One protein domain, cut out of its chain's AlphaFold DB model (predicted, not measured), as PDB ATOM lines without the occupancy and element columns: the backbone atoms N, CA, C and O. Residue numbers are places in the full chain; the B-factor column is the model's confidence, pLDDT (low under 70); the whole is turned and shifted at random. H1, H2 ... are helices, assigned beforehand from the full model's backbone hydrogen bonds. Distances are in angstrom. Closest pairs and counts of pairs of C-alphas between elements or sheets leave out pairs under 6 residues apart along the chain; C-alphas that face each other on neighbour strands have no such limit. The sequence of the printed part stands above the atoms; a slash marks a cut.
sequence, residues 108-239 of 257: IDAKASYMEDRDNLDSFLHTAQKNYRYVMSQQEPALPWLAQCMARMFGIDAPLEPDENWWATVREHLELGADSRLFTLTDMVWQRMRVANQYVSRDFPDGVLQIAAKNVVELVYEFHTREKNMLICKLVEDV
ATOM      1  N   ILE A 108     282.941 241.454 277.056       91.81
ATOM      2  CA  ILE A 108     283.224 240.970 275.699       91.81
ATOM      3  C   ILE A 108     281.985 241.127 274.820       91.81
ATOM      4  O   ILE A 108     282.108 241.666 273.722       91.81
ATOM      5  N   ASP A 109     280.811 240.729 275.305       94.25
ATOM      6  CA  ASP A 109     279.561 240.824 274.547       94.25
ATOM      7  C   ASP A 109     279.210 242.286 274.237       94.25
ATOM      8  O   ASP A 109     278.887 242.633 273.097       94.25
ATOM      9  N   ALA A 110     279.344 243.177 275.225       94.94
ATOM     10  CA  ALA A 110     279.112 244.607 275.035       94.94
ATOM     11  C   ALA A 110     280.078 245.216 274.008       94.94
ATOM     12  O   ALA A 110     279.653 245.937 273.102       94.94
ATOM     13  N   LYS A 111     281.372 244.888 274.112       93.75
ATOM     14  CA  LYS A 111     282.394 245.327 273.158       93.75
ATOM     15  C   LYS A 111     282.105 244.809 271.753       93.75
ATOM     16  O   LYS A 111     282.181 245.586 270.808       93.75
ATOM     17  N   ALA A 112     281.804 243.519 271.613       93.31
ATOM     18  CA  ALA A 112     281.533 242.897 270.324       93.31
ATOM     19  C   ALA A 112     280.345 243.572 269.629       93.31
ATOM     20  O   ALA A 112     280.455 243.941 268.465       93.31
ATOM     21  N   SER A 113     279.262 243.826 270.368       94.75
ATOM     22  CA  SER A 113     278.085 244.507 269.825       94.75
ATOM     23  C   SER A 113     278.373 245.955 269.407       94.75
ATOM     24  O   SER A 113     277.920 246.377 268.349       94.75
ATOM     25  N   TYR A 114     279.157 246.712 270.184       95.62
ATOM     26  CA  TYR A 114     279.606 248.043 269.756       95.62
ATOM     27  C   TYR A 114     280.471 247.985 268.485       95.62
ATOM     28  O   TYR A 114     280.277 248.777 267.562       95.62
ATOM     29  N   MET A 115     281.441 247.068 268.448       95.19
ATOM     30  CA  MET A 115     282.350 246.915 267.314       95.19
ATOM     31  C   MET A 115     281.596 246.541 266.040       95.19
ATOM     32  O   MET A 115     281.923 247.061 264.985       95.19
ATOM     33  N   GLU A 116     280.560 245.712 266.139       95.31
ATOM     34  CA  GLU A 116     279.705 245.364 265.005       95.31
ATOM     35  C   GLU A 116     279.025 246.600 264.396       95.31
ATOM     36  O   GLU A 116     279.104 246.817 263.186       95.31
ATOM     37  N   ASP A 117     278.409 247.457 265.216       96.31
ATOM     38  CA  ASP A 117     277.807 248.703 264.729       96.31
ATOM     39  C   ASP A 117     278.856 249.655 264.140       96.31
ATOM     40  O   ASP A 117     278.644 250.246 263.077       96.31
ATOM     41  N   ARG A 118     280.024 249.762 264.779       95.81
ATOM     42  CA  ARG A 118     281.135 250.563 264.260       95.81
ATOM     43  C   ARG A 118     281.615 250.061 262.893       95.81
ATOM     44  O   ARG A 118     281.720 250.855 261.960       95.81
ATOM     45  N   ASP A 119     281.872 248.764 262.769       95.44
ATOM     46  CA  ASP A 119     282.365 248.133 261.544       95.44
ATOM     47  C   ASP A 119     281.339 248.264 260.407       95.44
ATOM     48  O   ASP A 119     281.707 248.487 259.250       95.44
ATOM     49  N   ASN A 120     280.040 248.213 260.728       93.94
ATOM     50  CA  ASN A 120     278.964 248.485 259.775       93.94
ATOM     51  C   ASN A 120     279.013 249.929 259.242       93.94
ATOM     52  O   ASN A 120     278.872 250.143 258.033       93.94
ATOM     53  N   LEU A 121     279.257 250.923 260.107       95.56
ATOM     54  CA  LEU A 121     279.434 252.318 259.680       95.56
ATOM     55  C   LEU A 121     280.686 252.495 258.810       95.56
ATOM     56  O   LEU A 121     280.611 253.142 257.761       95.56
ATOM     57  N   ASP A 122     281.812 251.896 259.201       96.00
ATOM     58  CA  ASP A 122     283.059 251.935 258.430       96.00
ATOM     59  C   ASP A 122     282.884 251.291 257.044       96.00
ATOM     60  O   ASP A 122     283.281 251.863 256.021       96.00
ATOM     61  N   SER A 123     282.216 250.136 256.982       94.75
ATOM     62  CA  SER A 123     281.891 249.433 255.736       94.75
ATOM     63  C   SER A 123     280.983 250.265 254.825       94.75
ATOM     64  O   SER A 123     281.240 250.384 253.617       94.75
ATOM     65  N   PHE A 124     279.958 250.912 255.389       95.12
ATOM     66  CA  PHE A 124     279.090 251.820 254.641       95.12
ATOM     67  C   PHE A 124     279.861 253.008 254.079       95.12
ATOM     68  O   PHE A 124     279.749 253.285 252.884       95.12
ATOM     69  N   LEU A 125     280.672 253.684 254.898       96.19
ATOM     70  CA  LEU A 125     281.480 254.821 254.457       96.19
ATOM     71  C   LEU A 125     282.424 254.413 253.325       96.19
ATOM     72  O   LEU A 125     282.471 255.077 252.287       96.19
ATOM     73  N   HIS A 126     283.118 253.287 253.483       95.38
ATOM     74  CA  HIS A 126     284.025 252.757 252.471       95.38
ATOM     75  C   HIS A 126     283.313 252.453 251.144       95.38
ATOM     76  O   HIS A 126     283.790 252.821 250.063       95.38
ATOM     77  N   THR A 127     282.157 251.794 251.215       94.19
ATOM     78  CA  THR A 127     281.388 251.373 250.039       94.19
ATOM     79  C   THR A 127     280.745 252.568 249.338       94.19
ATOM     80  O   THR A 127     280.875 252.716 248.121       94.19
ATOM     81  N   ALA A 128     280.118 253.471 250.094       92.62
ATOM     82  CA  ALA A 128     279.436 254.648 249.570       92.62
ATOM     83  C   ALA A 128     280.400 255.672 248.946       92.62
ATOM     84  O   ALA A 128     280.048 256.329 247.966       92.62
ATOM     85  N   GLN A 129     281.634 255.780 249.453       91.81
ATOM     86  CA  GLN A 129     282.677 256.615 248.843       91.81
ATOM     87  C   GLN A 129     283.115 256.098 247.466       91.81
ATOM     88  O   GLN A 129     283.373 256.895 246.562       91.81
ATOM     89  N   LYS A 130     283.190 254.774 247.289       92.19
ATOM     90  CA  LYS A 130     283.548 254.143 246.008       92.19
ATOM     91  C   LYS A 130     282.387 254.128 245.022       92.19
ATOM     92  O   LYS A 130     282.592 254.304 243.823       92.19
ATOM     93  N   ASN A 131     281.177 253.903 245.522       90.94
ATOM     94  CA  ASN A 131     279.966 253.824 244.725       90.94
ATOM     95  C   ASN A 131     278.825 254.561 245.428       90.94
ATOM     96  O   ASN A 131     278.103 253.993 246.246       90.94
ATOM     97  N   TYR A 132     278.612 255.818 245.041       88.19
ATOM     98  CA  TYR A 132     277.585 256.669 245.644       88.19
ATOM     99  C   TYR A 132     276.160 256.104 245.479       88.19
ATOM    100  O   TYR A 132     275.269 256.449 246.252       88.19
ATOM    101  N   ARG A 133     275.925 255.212 244.501       88.06
ATOM    102  CA  ARG A 133     274.616 254.572 244.295       88.06
ATOM    103  C   ARG A 133     274.252 253.606 245.417       88.06
ATOM    104  O   ARG A 133     273.069 253.354 245.609       88.06
ATOM    105  N   TYR A 134     275.236 253.120 246.179       90.25
ATOM    106  CA  TYR A 134     275.001 252.262 247.339       90.25
ATOM    107  C   TYR A 134     274.080 252.925 248.373       90.25
ATOM    108  O   TYR A 134     273.170 252.280 248.882       90.25
ATOM    109  N   VAL A 135     274.226 254.240 248.587       89.88
ATOM    110  CA  VAL A 135     273.385 255.027 249.510       89.88
ATOM    111  C   VAL A 135     271.890 254.909 249.187       89.88
ATOM    112  O   VAL A 135     271.058 255.004 250.084       89.88
ATOM    113  N   MET A 136     271.552 254.707 247.911       88.00
ATOM    114  CA  MET A 136     270.178 254.689 247.404       88.00
ATOM    115  C   MET A 136     269.763 253.310 246.859       88.00
ATOM    116  O   MET A 136     268.793 253.204 246.103       88.00
ATOM    117  N   SER A 137     270.517 252.253 247.192       84.81
ATOM    118  CA  SER A 137     270.246 250.891 246.726       84.81
ATOM    119  C   SER A 137     268.883 250.402 247.219       84.81
ATOM    120  O   SER A 137     268.566 250.524 248.396       84.81
ATOM    121  N   GLN A 138     268.083 249.827 246.318       80.94
ATOM    122  CA  GLN A 138     266.791 249.208 246.654       80.94
ATOM    123  C   GLN A 138     266.909 247.699 246.919       80.94
ATOM    124  O   GLN A 138     265.993 247.101 247.468       80.94
ATOM    125  N   GLN A 139     268.016 247.071 246.509       79.81
ATOM    126  CA  GLN A 139     268.256 245.638 246.734       79.81
ATOM    127  C   GLN A 139     268.789 245.375 248.144       79.81
ATOM    128  O   GLN A 139     268.470 244.360 248.749       79.81
ATOM    129  N   GLU A 140     269.564 246.325 248.666       80.56
ATOM    130  CA  GLU A 140     270.141 246.305 250.008       80.56
ATOM    131  C   GLU A 140     269.973 247.709 250.611       80.56
ATOM    132  O   GLU A 140     270.907 248.517 250.582       80.56
ATOM    133  N   PRO A 141     268.754 248.071 251.052       80.06
ATOM    134  CA  PRO A 141     268.466 249.423 251.501       80.06
ATOM    135  C   PRO A 141     269.228 249.745 252.783       80.06
ATOM    136  O   PRO A 141     269.058 249.089 253.809       80.06
ATOM    137  N   ALA A 142     270.046 250.800 252.730       86.88
ATOM    138  CA  ALA A 142     270.827 251.238 253.880       86.88
ATOM    139  C   ALA A 142     270.030 252.066 254.898       86.88
ATOM    140  O   ALA A 142     270.381 252.111 256.070       86.88
ATOM    141  N   LEU A 143     268.937 252.701 254.461       86.38
ATOM    142  CA  LEU A 143     268.145 253.617 255.289       86.38
ATOM    143  C   LEU A 143     267.688 253.022 256.637       86.38
ATOM    144  O   LEU A 143     267.901 253.699 257.646       86.38
ATOM    145  N   PRO A 144     267.050 251.833 256.687       85.31
ATOM    146  CA  PRO A 144     266.498 251.327 257.935       85.31
ATOM    147  C   PRO A 144     267.612 251.017 258.940       85.31
ATOM    148  O   PRO A 144     267.653 251.596 260.026       85.31
ATOM    149  N   TRP A 145     268.589 250.202 258.535       92.88
ATOM    150  CA  TRP A 145     269.648 249.772 259.440       92.88
ATOM    151  C   TRP A 145     270.591 250.916 259.838       92.88
ATOM    152  O   TRP A 145     271.041 250.939 260.980       92.88
ATOM    153  N   LEU A 146     270.867 251.889 258.955       95.06
ATOM    154  CA  LEU A 146     271.821 252.966 259.244       95.06
ATOM    155  C   LEU A 146     271.314 253.888 260.354       95.06
ATOM    156  O   LEU A 146     272.068 254.217 261.266       95.06
ATOM    157  N   ALA A 147     270.033 254.268 260.312       94.44
ATOM    158  CA  ALA A 147     269.439 255.086 261.367       94.44
ATOM    159  C   ALA A 147     269.421 254.339 262.711       94.44
ATOM    160  O   ALA A 147     269.754 254.926 263.736       94.44
ATOM    161  N   GLN A 148     269.093 253.041 262.708       96.00
ATOM    162  CA  GLN A 148     269.113 252.197 263.910       96.00
ATOM    163  C   GLN A 148     270.531 252.034 264.479       96.00
ATOM    164  O   GLN A 148     270.730 252.172 265.684       96.00
ATOM    165  N   CYS A 149     271.519 251.796 263.615       96.38
ATOM    166  CA  CYS A 149     272.932 251.674 263.969       96.38
ATOM    167  C   CYS A 149     273.466 252.965 264.600       96.38
ATOM    168  O   CYS A 149     273.968 252.956 265.723       96.38
ATOM    169  N   MET A 150     273.268 254.108 263.934       96.31
ATOM    170  CA  MET A 150     273.659 255.406 264.485       96.31
ATOM    171  C   MET A 150     272.934 255.693 265.806       96.31
ATOM    172  O   MET A 150     273.570 256.147 266.748       96.31
ATOM    173  N   ALA A 151     271.644 255.367 265.924       94.81
ATOM    174  CA  ALA A 151     270.880 255.541 267.160       94.81
ATOM    175  C   ALA A 151     271.465 254.765 268.351       94.81
ATOM    176  O   ALA A 151     271.615 255.329 269.440       94.81
ATOM    177  N   ARG A 152     271.870 253.505 268.143       95.69
ATOM    178  CA  ARG A 152     272.524 252.701 269.187       95.69
ATOM    179  C   ARG A 152     273.832 253.309 269.652       95.69
ATOM    180  O   ARG A 152     274.081 253.295 270.855       95.69
ATOM    181  N   MET A 153     274.611 253.898 268.743       95.12
ATOM    182  CA  MET A 153     275.923 254.504 269.016       95.12
ATOM    183  C   MET A 153     275.893 255.701 269.977       95.12
ATOM    184  O   MET A 153     276.937 256.012 270.560       95.12
ATOM    185  N   PHE A 154     274.730 256.326 270.189       92.62
ATOM    186  CA  PHE A 154     274.534 257.386 271.189       92.62
ATOM    187  C   PHE A 154     273.416 257.087 272.199       92.62
ATOM    188  O   PHE A 154     272.867 257.997 272.811       92.62
ATOM    189  N   GLY A 155     273.082 255.811 272.401       91.69
ATOM    190  CA  GLY A 155     272.375 255.384 273.613       91.69
ATOM    191  C   GLY A 155     270.886 255.111 273.444       91.69
ATOM    192  O   GLY A 155     270.210 254.803 274.429       91.69
ATOM    193  N   ILE A 156     270.368 255.156 272.217       92.38
ATOM    194  CA  ILE A 156     268.983 254.774 271.932       92.38
ATOM    195  C   ILE A 156     268.915 253.272 271.661       92.38
ATOM    196  O   ILE A 156     269.621 252.746 270.803       92.38
ATOM    197  N   ASP A 157     268.023 252.575 272.362       92.12
ATOM    198  CA  ASP A 157     267.783 251.155 272.114       92.12
ATOM    199  C   ASP A 157     266.996 250.971 270.807       92.12
ATOM    200  O   ASP A 157     265.803 251.276 270.736       92.12
ATOM    201  N   ALA A 158     267.686 250.517 269.760       94.19
ATOM    202  CA  ALA A 158     267.124 250.299 268.432       94.19
ATOM    203  C   ALA A 158     267.144 248.807 268.061       94.19
ATOM    204  O   ALA A 158     268.147 248.141 268.342       94.19
ATOM    205  N   PRO A 159     266.111 248.288 267.367       93.56
ATOM    206  CA  PRO A 159     266.085 246.903 266.903       93.56
ATOM    207  C   PRO A 159     267.291 246.572 266.019       93.56
ATOM    208  O   PRO A 159     267.795 247.437 265.299       93.56
ATOM    209  N   LEU A 160     267.740 245.317 266.064       90.62
ATOM    210  CA  LEU A 160     268.792 244.818 265.172       90.62
ATOM    211  C   LEU A 160     268.248 244.546 263.768       90.62
ATOM    212  O   LEU A 160     268.948 244.769 262.783       90.62
ATOM    213  N   GLU A 161     266.993 244.104 263.668       92.44
ATOM    214  CA  GLU A 161     266.336 243.920 262.378       92.44
ATOM    215  C   GLU A 161     266.036 245.281 261.727       92.44
ATOM    216  O   GLU A 161     265.495 246.166 262.398       92.44
ATOM    217  N   PRO A 162     266.357 245.464 260.433       92.19
ATOM    218  CA  PRO A 162     266.085 246.710 259.724       92.19
ATOM    219  C   PRO A 162     264.584 247.063 259.698       92.19
ATOM    220  O   PRO A 162     263.775 246.288 259.187       92.19
ATOM    221  N   ASP A 163     264.219 248.256 260.178       92.81
ATOM    222  CA  ASP A 163     262.851 248.799 260.151       92.81
ATOM    223  C   ASP A 163     262.842 250.250 259.639       92.81
ATOM    224  O   ASP A 163     263.394 251.168 260.250       92.81
ATOM    225  N   GLU A 164     262.183 250.472 258.498       88.25
ATOM    226  CA  GLU A 164     262.129 251.777 257.823       88.25
ATOM    227  C   GLU A 164     261.360 252.846 258.609       88.25
ATOM    228  O   GLU A 164     261.612 254.046 258.447       88.25
ATOM    229  N   ASN A 165     260.418 252.425 259.455       90.88
ATOM    230  CA  ASN A 165     259.505 253.310 260.173       90.88
ATOM    231  C   ASN A 165     259.918 253.530 261.630       90.88
ATOM    232  O   ASN A 165     259.395 254.442 262.282       90.88
ATOM    233  N   TRP A 166     260.869 252.741 262.138       94.44
ATOM    234  CA  TRP A 166     261.303 252.822 263.528       94.44
ATOM    235  C   TRP A 166     261.786 254.229 263.894       94.44
ATOM    236  O   TRP A 166     261.270 254.833 264.838       94.44
ATOM    237  N   TRP A 167     262.700 254.803 263.100       94.88
ATOM    238  CA  TRP A 167     263.232 256.139 263.391       94.88
ATOM    239  C   TRP A 167     262.149 257.219 263.353       94.88
ATOM    240  O   TRP A 167     262.135 258.098 264.208       94.88
ATOM    241  N   ALA A 168     261.207 257.130 262.406       92.81
ATOM    242  CA  ALA A 168     260.084 258.065 262.300       92.81
ATOM    243  C   ALA A 168     259.221 258.082 263.567       92.81
ATOM    244  O   ALA A 168     258.745 259.138 263.966       92.81
ATOM    245  N   THR A 169     259.050 256.919 264.192       92.06
ATOM    246  CA  THR A 169     258.201 256.738 265.372       92.06
ATOM    247  C   THR A 169     258.923 257.166 266.648       92.06
ATOM    248  O   THR A 169     258.362 257.870 267.489       92.06
ATOM    249  N   VAL A 170     260.183 256.753 266.806       91.50
ATOM    250  CA  VAL A 170     260.928 256.983 268.050       91.50
ATOM    251  C   VAL A 170     261.352 258.446 268.197       91.50
ATOM    252  O   VAL A 170     261.263 258.991 269.292       91.50
ATOM    253  N   ARG A 171     261.732 259.119 267.099       89.69
ATOM    254  CA  ARG A 171     262.292 260.484 267.123       89.69
ATOM    255  C   ARG A 171     261.382 261.546 267.738       89.69
ATOM    256  O   ARG A 171     261.879 262.561 268.208       89.69
ATOM    257  N   GLU A 172     260.068 261.335 267.707       86.75
ATOM    258  CA  GLU A 172     259.075 262.272 268.247       86.75
ATOM    259  C   GLU A 172     258.950 262.183 269.774       86.75
ATOM    260  O   GLU A 172     258.467 263.116 270.409       86.75
ATOM    261  N   HIS A 173     259.407 261.074 270.357       83.81
ATOM    262  CA  HIS A 173     259.214 260.732 271.764       83.81
ATOM    263  C   HIS A 173     260.527 260.712 272.558       83.81
ATOM    264  O   HIS A 173     260.531 260.335 273.727       83.81
ATOM    265  N   LEU A 174     261.648 261.083 271.933       84.31
ATOM    266  CA  LEU A 174     262.951 261.088 272.587       84.31
ATOM    267  C   LEU A 174     263.149 262.358 273.409       84.31
ATOM    268  O   LEU A 174     263.129 263.474 272.889       84.31
ATOM    269  N   GLU A 175     263.419 262.166 274.693       77.19
ATOM    270  CA  GLU A 175     263.947 263.214 275.556       77.19
ATOM    271  C   GLU A 175     265.445 263.362 275.279       77.19
ATOM    272  O   GLU A 175     266.247 262.489 275.609       77.19
ATOM    273  N   LEU A 176     265.821 264.455 274.616       73.50
ATOM    274  CA  LEU A 176     267.215 264.725 274.279       73.50
ATOM    275  C   LEU A 176     267.958 265.285 275.494       73.50
ATOM    276  O   LEU A 176     267.480 266.209 276.157       73.50
ATOM    277  N   GLY A 177     269.148 264.740 275.748       65.62
ATOM    278  CA  GLY A 177     270.097 265.282 276.713       65.62
ATOM    279  C   GLY A 177     270.700 266.621 276.272       65.62
ATOM    280  O   GLY A 177     270.313 267.222 275.267       65.62
ATOM    281  N   ALA A 178     271.681 267.101 277.040       59.50
ATOM    282  CA  ALA A 178     272.337 268.382 276.786       59.50
ATOM    283  C   ALA A 178     273.171 268.405 275.483       59.50
ATOM    284  O   ALA A 178     273.341 269.484 274.912       59.50
ATOM    285  N   ASP A 179     273.656 267.253 274.991       70.31
ATOM    286  CA  ASP A 179     274.391 267.122 273.721       70.31
ATOM    287  C   ASP A 179     273.564 266.367 272.661       70.31
ATOM    288  O   ASP A 179     273.768 265.201 272.338       70.31
ATOM    289  N   SER A 180     272.615 267.068 272.039       83.56
ATOM    290  CA  SER A 180     271.749 266.514 270.986       83.56
ATOM    291  C   SER A 180     272.420 266.395 269.610       83.56
ATOM    292  O   SER A 180     271.743 266.229 268.586       83.56
ATOM    293  N   ARG A 181     273.752 266.501 269.527       90.44
ATOM    294  CA  ARG A 181     274.451 266.585 268.241       90.44
ATOM    295  C   ARG A 181     274.429 265.271 267.466       90.44
ATOM    296  O   ARG A 181     274.162 265.292 266.264       90.44
ATOM    297  N   LEU A 182     274.680 264.141 268.129       92.00
ATOM    298  CA  LEU A 182     274.641 262.815 267.493       92.00
ATOM    299  C   LEU A 182     273.218 262.447 267.054       92.00
ATOM    300  O   LEU A 182     273.026 261.932 265.949       92.00
ATOM    301  N   PHE A 183     272.217 262.836 267.847       93.38
ATOM    302  CA  PHE A 183     270.815 262.764 267.446       93.38
ATOM    303  C   PHE A 183     270.541 263.600 266.191       93.38
ATOM    304  O   PHE A 183     269.979 263.094 265.223       93.38
ATOM    305  N   THR A 184     270.982 264.861 266.171       93.69
ATOM    306  CA  THR A 184     270.764 265.773 265.038       93.69
ATOM    307  C   THR A 184     271.388 265.225 263.755       93.69
ATOM    308  O   THR A 184     270.746 265.237 262.707       93.69
ATOM    309  N   LEU A 185     272.612 264.695 263.826       95.50
ATOM    310  CA  LEU A 185     273.283 264.073 262.680       95.50
ATOM    311  C   LEU A 185     272.523 262.841 262.180       95.50
ATOM    312  O   LEU A 185     272.287 262.724 260.979       95.50
ATOM    313  N   THR A 186     272.087 261.970 263.090       95.31
ATOM    314  CA  THR A 186     271.258 260.800 262.756       95.31
ATOM    315  C   THR A 186     269.960 261.213 262.073       95.31
ATOM    316  O   THR A 186     269.603 260.667 261.027       95.31
ATOM    317  N   ASP A 187     269.285 262.238 262.599       95.00
ATOM    318  CA  ASP A 187     268.039 262.721 262.018       95.00
ATOM    319  C   ASP A 187     268.245 263.324 260.625       95.00
ATOM    320  O   ASP A 187     267.484 263.041 259.697       95.00
ATOM    321  N   MET A 188     269.315 264.101 260.442       96.31
ATOM    322  CA  MET A 188     269.683 264.650 259.140       96.31
ATOM    323  C   MET A 188     270.009 263.545 258.129       96.31
ATOM    324  O   MET A 188     269.547 263.627 256.990       96.31
ATOM    325  N   VAL A 189     270.759 262.508 258.523       95.81
ATOM    326  CA  VAL A 189     271.056 261.347 257.666       95.81
ATOM    327  C   VAL A 189     269.762 260.677 257.215       95.81
ATOM    328  O   VAL A 189     269.541 260.534 256.010       95.81
ATOM    329  N   TRP A 190     268.872 260.350 258.154       95.06
ATOM    330  CA  TRP A 190     267.598 259.704 257.843       95.06
ATOM    331  C   TRP A 190     266.744 260.544 256.880       95.06
ATOM    332  O   TRP A 190     266.284 260.042 255.850       95.06
ATOM    333  N   GLN A 191     266.582 261.846 257.151       93.88
ATOM    334  CA  GLN A 191     265.819 262.746 256.279       93.88
ATOM    335  C   GLN A 191     266.419 262.814 254.864       93.88
ATOM    336  O   GLN A 191     265.694 262.735 253.869       93.88
ATOM    337  N   ARG A 192     267.749 262.940 254.754       92.69
ATOM    338  CA  ARG A 192     268.448 263.055 253.465       92.69
ATOM    339  C   ARG A 192     268.379 261.770 252.656       92.69
ATOM    340  O   ARG A 192     268.145 261.842 251.451       92.69
ATOM    341  N   MET A 193     268.510 260.616 253.299       91.19
ATOM    342  CA  MET A 193     268.357 259.325 252.634       91.19
ATOM    343  C   MET A 193     266.934 259.106 252.119       91.19
ATOM    344  O   MET A 193     266.767 258.642 250.993       91.19
ATOM    345  N   ARG A 194     265.899 259.512 252.869       90.38
ATOM    346  CA  ARG A 194     264.512 259.453 252.374       90.38
ATOM    347  C   ARG A 194     264.310 260.283 251.112       90.38
ATOM    348  O   ARG A 194     263.664 259.816 250.178       90.38
ATOM    349  N   VAL A 195     264.873 261.489 251.067       88.12
ATOM    350  CA  VAL A 195     264.831 262.338 249.867       88.12
ATOM    351  C   VAL A 195     265.613 261.697 248.718       88.12
ATOM    352  O   VAL A 195     265.107 261.633 247.602       88.12
ATOM    353  N   ALA A 196     266.809 261.170 248.983       86.19
ATOM    354  CA  ALA A 196     267.647 260.532 247.971       86.19
ATOM    355  C   ALA A 196     266.969 259.297 247.344       86.19
ATOM    356  O   ALA A 196     266.948 259.152 246.122       86.19
ATOM    357  N   ASN A 197     266.311 258.464 248.154       83.44
ATOM    358  CA  ASN A 197     265.558 257.300 247.677       83.44
ATOM    359  C   ASN A 197     264.369 257.685 246.777       83.44
ATOM    360  O   ASN A 197     264.022 256.939 245.863       83.44
ATOM    361  N   GLN A 198     263.772 258.869 246.964       83.50
ATOM    362  CA  GLN A 198     262.730 259.380 246.062       83.50
ATOM    363  C   GLN A 198     263.270 259.823 244.695       83.50
ATOM    364  O   GLN A 198     262.497 259.924 243.744       83.50
ATOM    365  N   TYR A 199     264.567 260.115 244.570       81.12
ATOM    366  CA  TYR A 199     265.154 260.483 243.281       81.12
ATOM    367  C   TYR A 199     265.351 259.272 242.369       81.12
ATOM    368  O   TYR A 199     265.197 259.399 241.155       81.12
ATOM    369  N   VAL A 200     265.620 258.093 242.936       74.44
ATOM    370  CA  VAL A 200     265.765 256.847 242.163       74.44
ATOM    371  C   VAL A 200     264.464 256.468 241.458       74.44
ATOM    372  O   VAL A 200     264.494 256.020 240.320       74.44
ATOM    373  N   SER A 201     263.309 256.704 242.083       71.62
ATOM    374  CA  SER A 201     262.003 256.372 241.494       71.62
ATOM    375  C   SER A 201     261.541 257.327 240.387       71.62
ATOM    376  O   SER A 201     260.474 257.121 239.811       71.62
ATOM    377  N   ARG A 202     262.301 258.389 240.105       74.94
ATOM    378  CA  ARG A 202     261.902 259.493 239.217       74.94
ATOM    379  C   ARG A 202     262.903 259.768 238.087       74.94
ATOM    380  O   ARG A 202     262.809 260.823 237.468       74.94
ATOM    381  N   ASP A 203     263.850 258.858 237.844       76.50
ATOM    382  CA  ASP A 203     264.868 258.950 236.782       76.50
ATOM    383  C   ASP A 203     265.618 260.299 236.751       76.50
ATOM    384  O   ASP A 203     265.772 260.947 235.711       76.50
ATOM    385  N   PHE A 204     266.085 260.759 237.916       82.69
ATOM    386  CA  PHE A 204     266.858 262.000 238.013       82.69
ATOM    387  C   PHE A 204     268.238 261.902 237.333       82.69
ATOM    388  O   PHE A 204     268.837 260.825 237.292       82.69
ATOM    389  N   PRO A 205     268.810 263.037 236.871       85.50
ATOM    390  CA  PRO A 205     270.167 263.068 236.341       85.50
ATOM    391  C   PRO A 205     271.204 262.559 237.351       85.50
ATOM    392  O   PRO A 205     271.155 262.906 238.533       85.50
ATOM    393  N   ASP A 206     272.204 261.828 236.854       85.44
ATOM    394  CA  ASP A 206     273.254 261.176 237.655       85.44
ATOM    395  C   ASP A 206     273.964 262.139 238.628       85.44
ATOM    396  O   ASP A 206     274.215 261.805 239.784       85.44
ATOM    397  N   GLY A 207     274.200 263.387 238.203       88.25
ATOM    398  CA  GLY A 207     274.819 264.415 239.045       88.25
ATOM    399  C   GLY A 207     273.986 264.803 240.275       88.25
ATOM    400  O   GLY A 207     274.551 265.082 241.330       88.25
ATOM    401  N   VAL A 208     272.651 264.777 240.184       88.75
ATOM    402  CA  VAL A 208     271.760 265.062 241.326       88.75
ATOM    403  C   VAL A 208     271.820 263.923 242.341       88.75
ATOM    404  O   VAL A 208     271.944 264.174 243.540       88.75
ATOM    405  N   LEU A 209     271.799 262.676 241.859       87.75
ATOM    406  CA  LEU A 209     271.944 261.479 242.692       87.75
ATOM    407  C   LEU A 209     273.294 261.476 243.418       87.75
ATOM    408  O   LEU A 209     273.359 261.213 244.618       87.75
ATOM    409  N   GLN A 210     274.366 261.841 242.714       91.12
ATOM    410  CA  GLN A 210     275.703 261.922 243.290       91.12
ATOM    411  C   GLN A 210     275.804 262.976 244.402       91.12
ATOM    412  O   GLN A 210     276.398 262.704 245.445       91.12
ATOM    413  N   ILE A 211     275.223 264.166 244.208       92.38
ATOM    414  CA  ILE A 211     275.200 265.222 245.234       92.38
ATOM    415  C   ILE A 211     274.396 264.765 246.458       92.38
ATOM    416  O   ILE A 211     274.850 264.929 247.590       92.38
ATOM    417  N   ALA A 212     273.222 264.164 246.245       91.19
ATOM    418  CA  ALA A 212     272.380 263.671 247.333       91.19
ATOM    419  C   ALA A 212     273.100 262.607 248.176       91.19
ATOM    420  O   ALA A 212     273.105 262.697 249.403       91.19
ATOM    421  N   ALA A 213     273.764 261.652 247.520       92.06
ATOM    422  CA  ALA A 213     274.543 260.616 248.185       92.06
ATOM    423  C   ALA A 213     275.749 261.177 248.950       92.06
ATOM    424  O   ALA A 213     275.971 260.792 250.096       92.06
ATOM    425  N   LYS A 214     276.499 262.120 248.362       94.19
ATOM    426  CA  LYS A 214     277.633 262.769 249.042       94.19
ATOM    427  C   LYS A 214     277.215 263.449 250.342       94.19
ATOM    428  O   LYS A 214     277.867 263.231 251.355       94.19
ATOM    429  N   ASN A 215     276.098 264.175 250.336       94.12
ATOM    430  CA  ASN A 215     275.587 264.830 251.543       94.12
ATOM    431  C   ASN A 215     275.290 263.825 252.671       94.12
ATOM    432  O   ASN A 215     275.516 264.130 253.836       94.12
ATOM    433  N   VAL A 216     274.785 262.629 252.342       95.44
ATOM    434  CA  VAL A 216     274.570 261.563 253.338       95.44
ATOM    435  C   VAL A 216     275.909 261.066 253.880       95.44
ATOM    436  O   VAL A 216     276.091 261.006 255.092       95.44
ATOM    437  N   VAL A 217     276.859 260.748 252.995       96.12
ATOM    438  CA  VAL A 217     278.184 260.236 253.384       96.12
ATOM    439  C   VAL A 217     278.935 261.229 254.272       96.12
ATOM    440  O   VAL A 217     279.541 260.817 255.254       96.12
ATOM    441  N   GLU A 218     278.869 262.526 253.969       96.62
ATOM    442  CA  GLU A 218     279.495 263.581 254.777       96.62
ATOM    443  C   GLU A 218     278.921 263.641 256.198       96.62
ATOM    444  O   GLU A 218     279.681 263.746 257.160       96.62
ATOM    445  N   LEU A 219     277.601 263.501 256.352       97.19
ATOM    446  CA  LEU A 219     276.951 263.490 257.665       97.19
ATOM    447  C   LEU A 219     277.290 262.231 258.474       97.19
ATOM    448  O   LEU A 219     277.562 262.329 259.671       97.19
ATOM    449  N   VAL A 220     277.311 261.059 257.829       97.06
ATOM    450  CA  VAL A 220     277.713 259.800 258.483       97.06
ATOM    451  C   VAL A 220     279.186 259.856 258.886       97.06
ATOM    452  O   VAL A 220     279.542 259.419 259.977       97.06
ATOM    453  N   TYR A 221     280.045 260.448 258.054       97.25
ATOM    454  CA  TYR A 221     281.451 260.654 258.385       97.25
ATOM    455  C   TYR A 221     281.614 261.603 259.579       97.25
ATOM    456  O   TYR A 221     282.347 261.291 260.517       97.25
ATOM    457  N   GLU A 222     280.892 262.730 259.596       96.94
ATOM    458  CA  GLU A 222     280.904 263.641 260.745       96.94
ATOM    459  C   GLU A 222     280.456 262.921 262.024       96.94
ATOM    460  O   GLU A 222     281.125 263.046 263.049       96.94
ATOM    461  N   PHE A 223     279.383 262.130 261.967       96.38
ATOM    462  CA  PHE A 223     278.938 261.312 263.097       96.38
ATOM    463  C   PHE A 223     280.037 260.355 263.571       96.38
ATOM    464  O   PHE A 223     280.399 260.357 264.747       96.38
ATOM    465  N   HIS A 224     280.610 259.583 262.646       95.00
ATOM    466  CA  HIS A 224     281.615 258.566 262.939       95.00
ATOM    467  C   HIS A 224     282.879 259.145 263.593       95.00
ATOM    468  O   HIS A 224     283.483 258.512 264.451       95.00
ATOM    469  N   THR A 225     283.273 260.371 263.241       93.19
ATOM    470  CA  THR A 225     284.432 261.042 263.864       93.19
ATOM    471  C   THR A 225     284.154 261.637 265.248       93.19
ATOM    472  O   THR A 225     285.093 262.025 265.943       93.19
ATOM    473  N   ARG A 226     282.881 261.757 265.641       91.56
ATOM    474  CA  ARG A 226     282.451 262.409 266.891       91.56
ATOM    475  C   ARG A 226     282.039 261.441 267.987       91.56
ATOM    476  O   ARG A 226     281.971 261.857 269.143       91.56
ATOM    477  N   GLU A 227     281.713 260.204 267.637       90.31
ATOM    478  CA  GLU A 227     281.358 259.187 268.620       90.31
ATOM    479  C   GLU A 227     282.524 258.960 269.607       90.31
ATOM    480  O   GLU A 227     283.696 259.093 269.253       90.31
ATOM    481  N   LYS A 228     282.208 258.678 270.876       88.81
ATOM    482  CA  LYS A 228     283.187 258.671 271.981       88.81
ATOM    483  C   LYS A 228     283.513 257.255 272.486       88.81
ATOM    484  O   LYS A 228     284.257 257.101 273.456       88.81
ATOM    485  N   ASN A 229     282.968 256.210 271.864       92.19
ATOM    486  CA  ASN A 229     282.940 254.862 272.434       92.19
ATOM    487  C   ASN A 229     284.276 254.131 272.374       92.19
ATOM    488  O   ASN A 229     284.537 253.282 273.224       92.19
ATOM    489  N   MET A 230     285.161 254.487 271.439       88.69
ATOM    490  CA  MET A 230     286.494 253.878 271.371       88.69
ATOM    491  C   MET A 230     287.296 254.050 272.664       88.69
ATOM    492  O   MET A 230     288.094 253.182 273.011       88.69
ATOM    493  N   LEU A 231     287.103 255.160 273.384       87.38
ATOM    494  CA  LEU A 231     287.751 255.367 274.679       87.38
ATOM    495  C   LEU A 231     287.210 254.396 275.731       87.38
ATOM    496  O   LEU A 231     287.993 253.856 276.504       87.38
ATOM    497  N   ILE A 232     285.903 254.131 275.720       87.81
ATOM    498  CA  ILE A 232     285.265 253.166 276.621       87.81
ATOM    499  C   ILE A 232     285.790 251.762 276.334       87.81
ATOM    500  O   ILE A 232     286.171 251.062 277.264       87.81
ATOM    501  N   CYS A 233     285.890 251.373 275.059       86.25
ATOM    502  CA  CYS A 233     286.485 250.092 274.680       86.25
ATOM    503  C   CYS A 233     287.889 249.917 275.245       86.25
ATOM    504  O   CYS A 233     288.163 248.879 275.835       86.25
ATOM    505  N   LYS A 234     288.750 250.930 275.104       86.44
ATOM    506  CA  LYS A 234     290.113 250.888 275.647       86.44
ATOM    507  C   LYS A 234     290.117 250.793 277.168       86.44
ATOM    508  O   LYS A 234     290.806 249.952 277.718       86.44
ATOM    509  N   LEU A 235     289.297 251.604 277.841       82.81
ATOM    510  CA  LEU A 235     289.174 251.561 279.299       82.81
ATOM    511  C   LEU A 235     288.714 250.189 279.790       82.81
ATOM    512  O   LEU A 235     289.213 249.721 280.804       82.81
ATOM    513  N   VAL A 236     287.782 249.550 279.077       78.19
ATOM    514  CA  VAL A 236     287.343 248.184 279.374       78.19
ATOM    515  C   VAL A 236     288.478 247.194 279.116       78.19
ATOM    516  O   VAL A 236     288.737 246.365 279.974       78.19
ATOM    517  N   GLU A 237     289.193 247.281 277.994       81.00
ATOM    518  CA  GLU A 237     290.347 246.414 277.700       81.00
ATOM    519  C   GLU A 237     291.443 246.505 278.769       81.00
ATOM    520  O   GLU A 237     291.940 245.470 279.205       81.00
ATOM    521  N   ASP A 238     291.768 247.713 279.232       76.81
ATOM    522  CA  ASP A 238     292.833 247.964 280.209       76.81
ATOM    523  C   ASP A 238     292.540 247.357 281.593       76.81
ATOM    524  O   ASP A 238     293.460 247.108 282.375       76.81
ATOM    525  N   VAL A 239     291.263 247.132 281.919       69.81
ATOM    526  CA  VAL A 239     290.827 246.597 283.223       69.81
ATOM    527  C   VAL A 239     290.292 245.170 283.142       69.81
ATOM    528  O   VAL A 239     289.981 244.566 284.171       69.81
TER     529      VAL A 239
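What this domain is: This is residues 108 to 239 of the 257 residues of an uncharacterized protein of Fusarium kuroshium (UniProt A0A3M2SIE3). Four helices, H1, H3, H5 and H6, make an up-and-down bundle and follow one another round it, with H3 the shortest of them. The short H2 packs on H5 and H6 between the end of H1 and the start of H3, the short H4 packs on H3, and H7 carries on past the end of H6, close to the first residues of H1. The printed part has 132 residues with seven named helices, H1 to H7 in chain order, and no named strand; the class is all helix. It is compact, with a radius of gyration of the C-alphas of 15.3 A, and its outline is elongated, 54 by 33 by 26 A.

Where its parts are: The longest helix by residues, H1, holds residues 108 to 130 and measures 32.5 A from C-alpha 108 at (283.224, 240.970, 275.699) to C-alpha 130 at (283.548, 254.143, 246.008). H6, residues 206 to 226, is 30.7 A long, and H5, residues 181 to 200, is 29.2 A. H3, residues 142 to 153, measures 16.3 A. H7, residues 229 to 239, measures 15.7 A and ends at C-alpha 239 at (290.827, 246.597, 283.223). H2 holds residues 132 to 136 and H4 residues 166 to 170.

How they stand to each other: H1 touches H6 with residues 121 to 129 alone, at a shallow tilt of 30 degrees, opposite ways; the closest C-alphas, of Leu 125 and Val 217, are 6.4 A apart. With residues 114 to 121 alone H1 touches H3, at a steep tilt of 42 degrees, opposite ways; the closest C-alphas, of Asp 117 and Cys 149, are 5.8 A apart. H3 touches H5 at a shallow tilt of 3 degrees, opposite ways, with the C-alphas of Ala 147 and Trp 190 closest at 6.1 A. H5 and H6 form a helical hairpin at a shallow tilt of 18 degrees, with the C-alphas of Val 189 and Val 216 closest at 5.6 A. H1 and H5 are apart, while H3 and H6 are near each other. H2 touches H6, with the C-alphas of Tyr 132 and Ala 213 closest at 5.6 A. H4 touches H3, with the C-alphas of Ala 147 and Trp 167 closest at 6.6 A. H7 is close to H1 but not clearly touching, with the C-alphas of Lys 111 and Cys 233 closest at 6.5 A. Every O i to N i+4 pair is within hydrogen-bond range in H1, H3, H4, H6 and H7; H5 has 15 of 16, and H2 has 0 of 1 but 2 of 2 O i to N i+3 pairs.

The domain as a whole: The two C-alphas farthest apart, of Asp 203 and Val 239, are 54.6 A apart. The printed part has no cut. The link from H3 to H4, residues 154 to 165, is long. The mean pLDDT of the printed part is 89.6, and residues 177 to 178 and 239 are under 70.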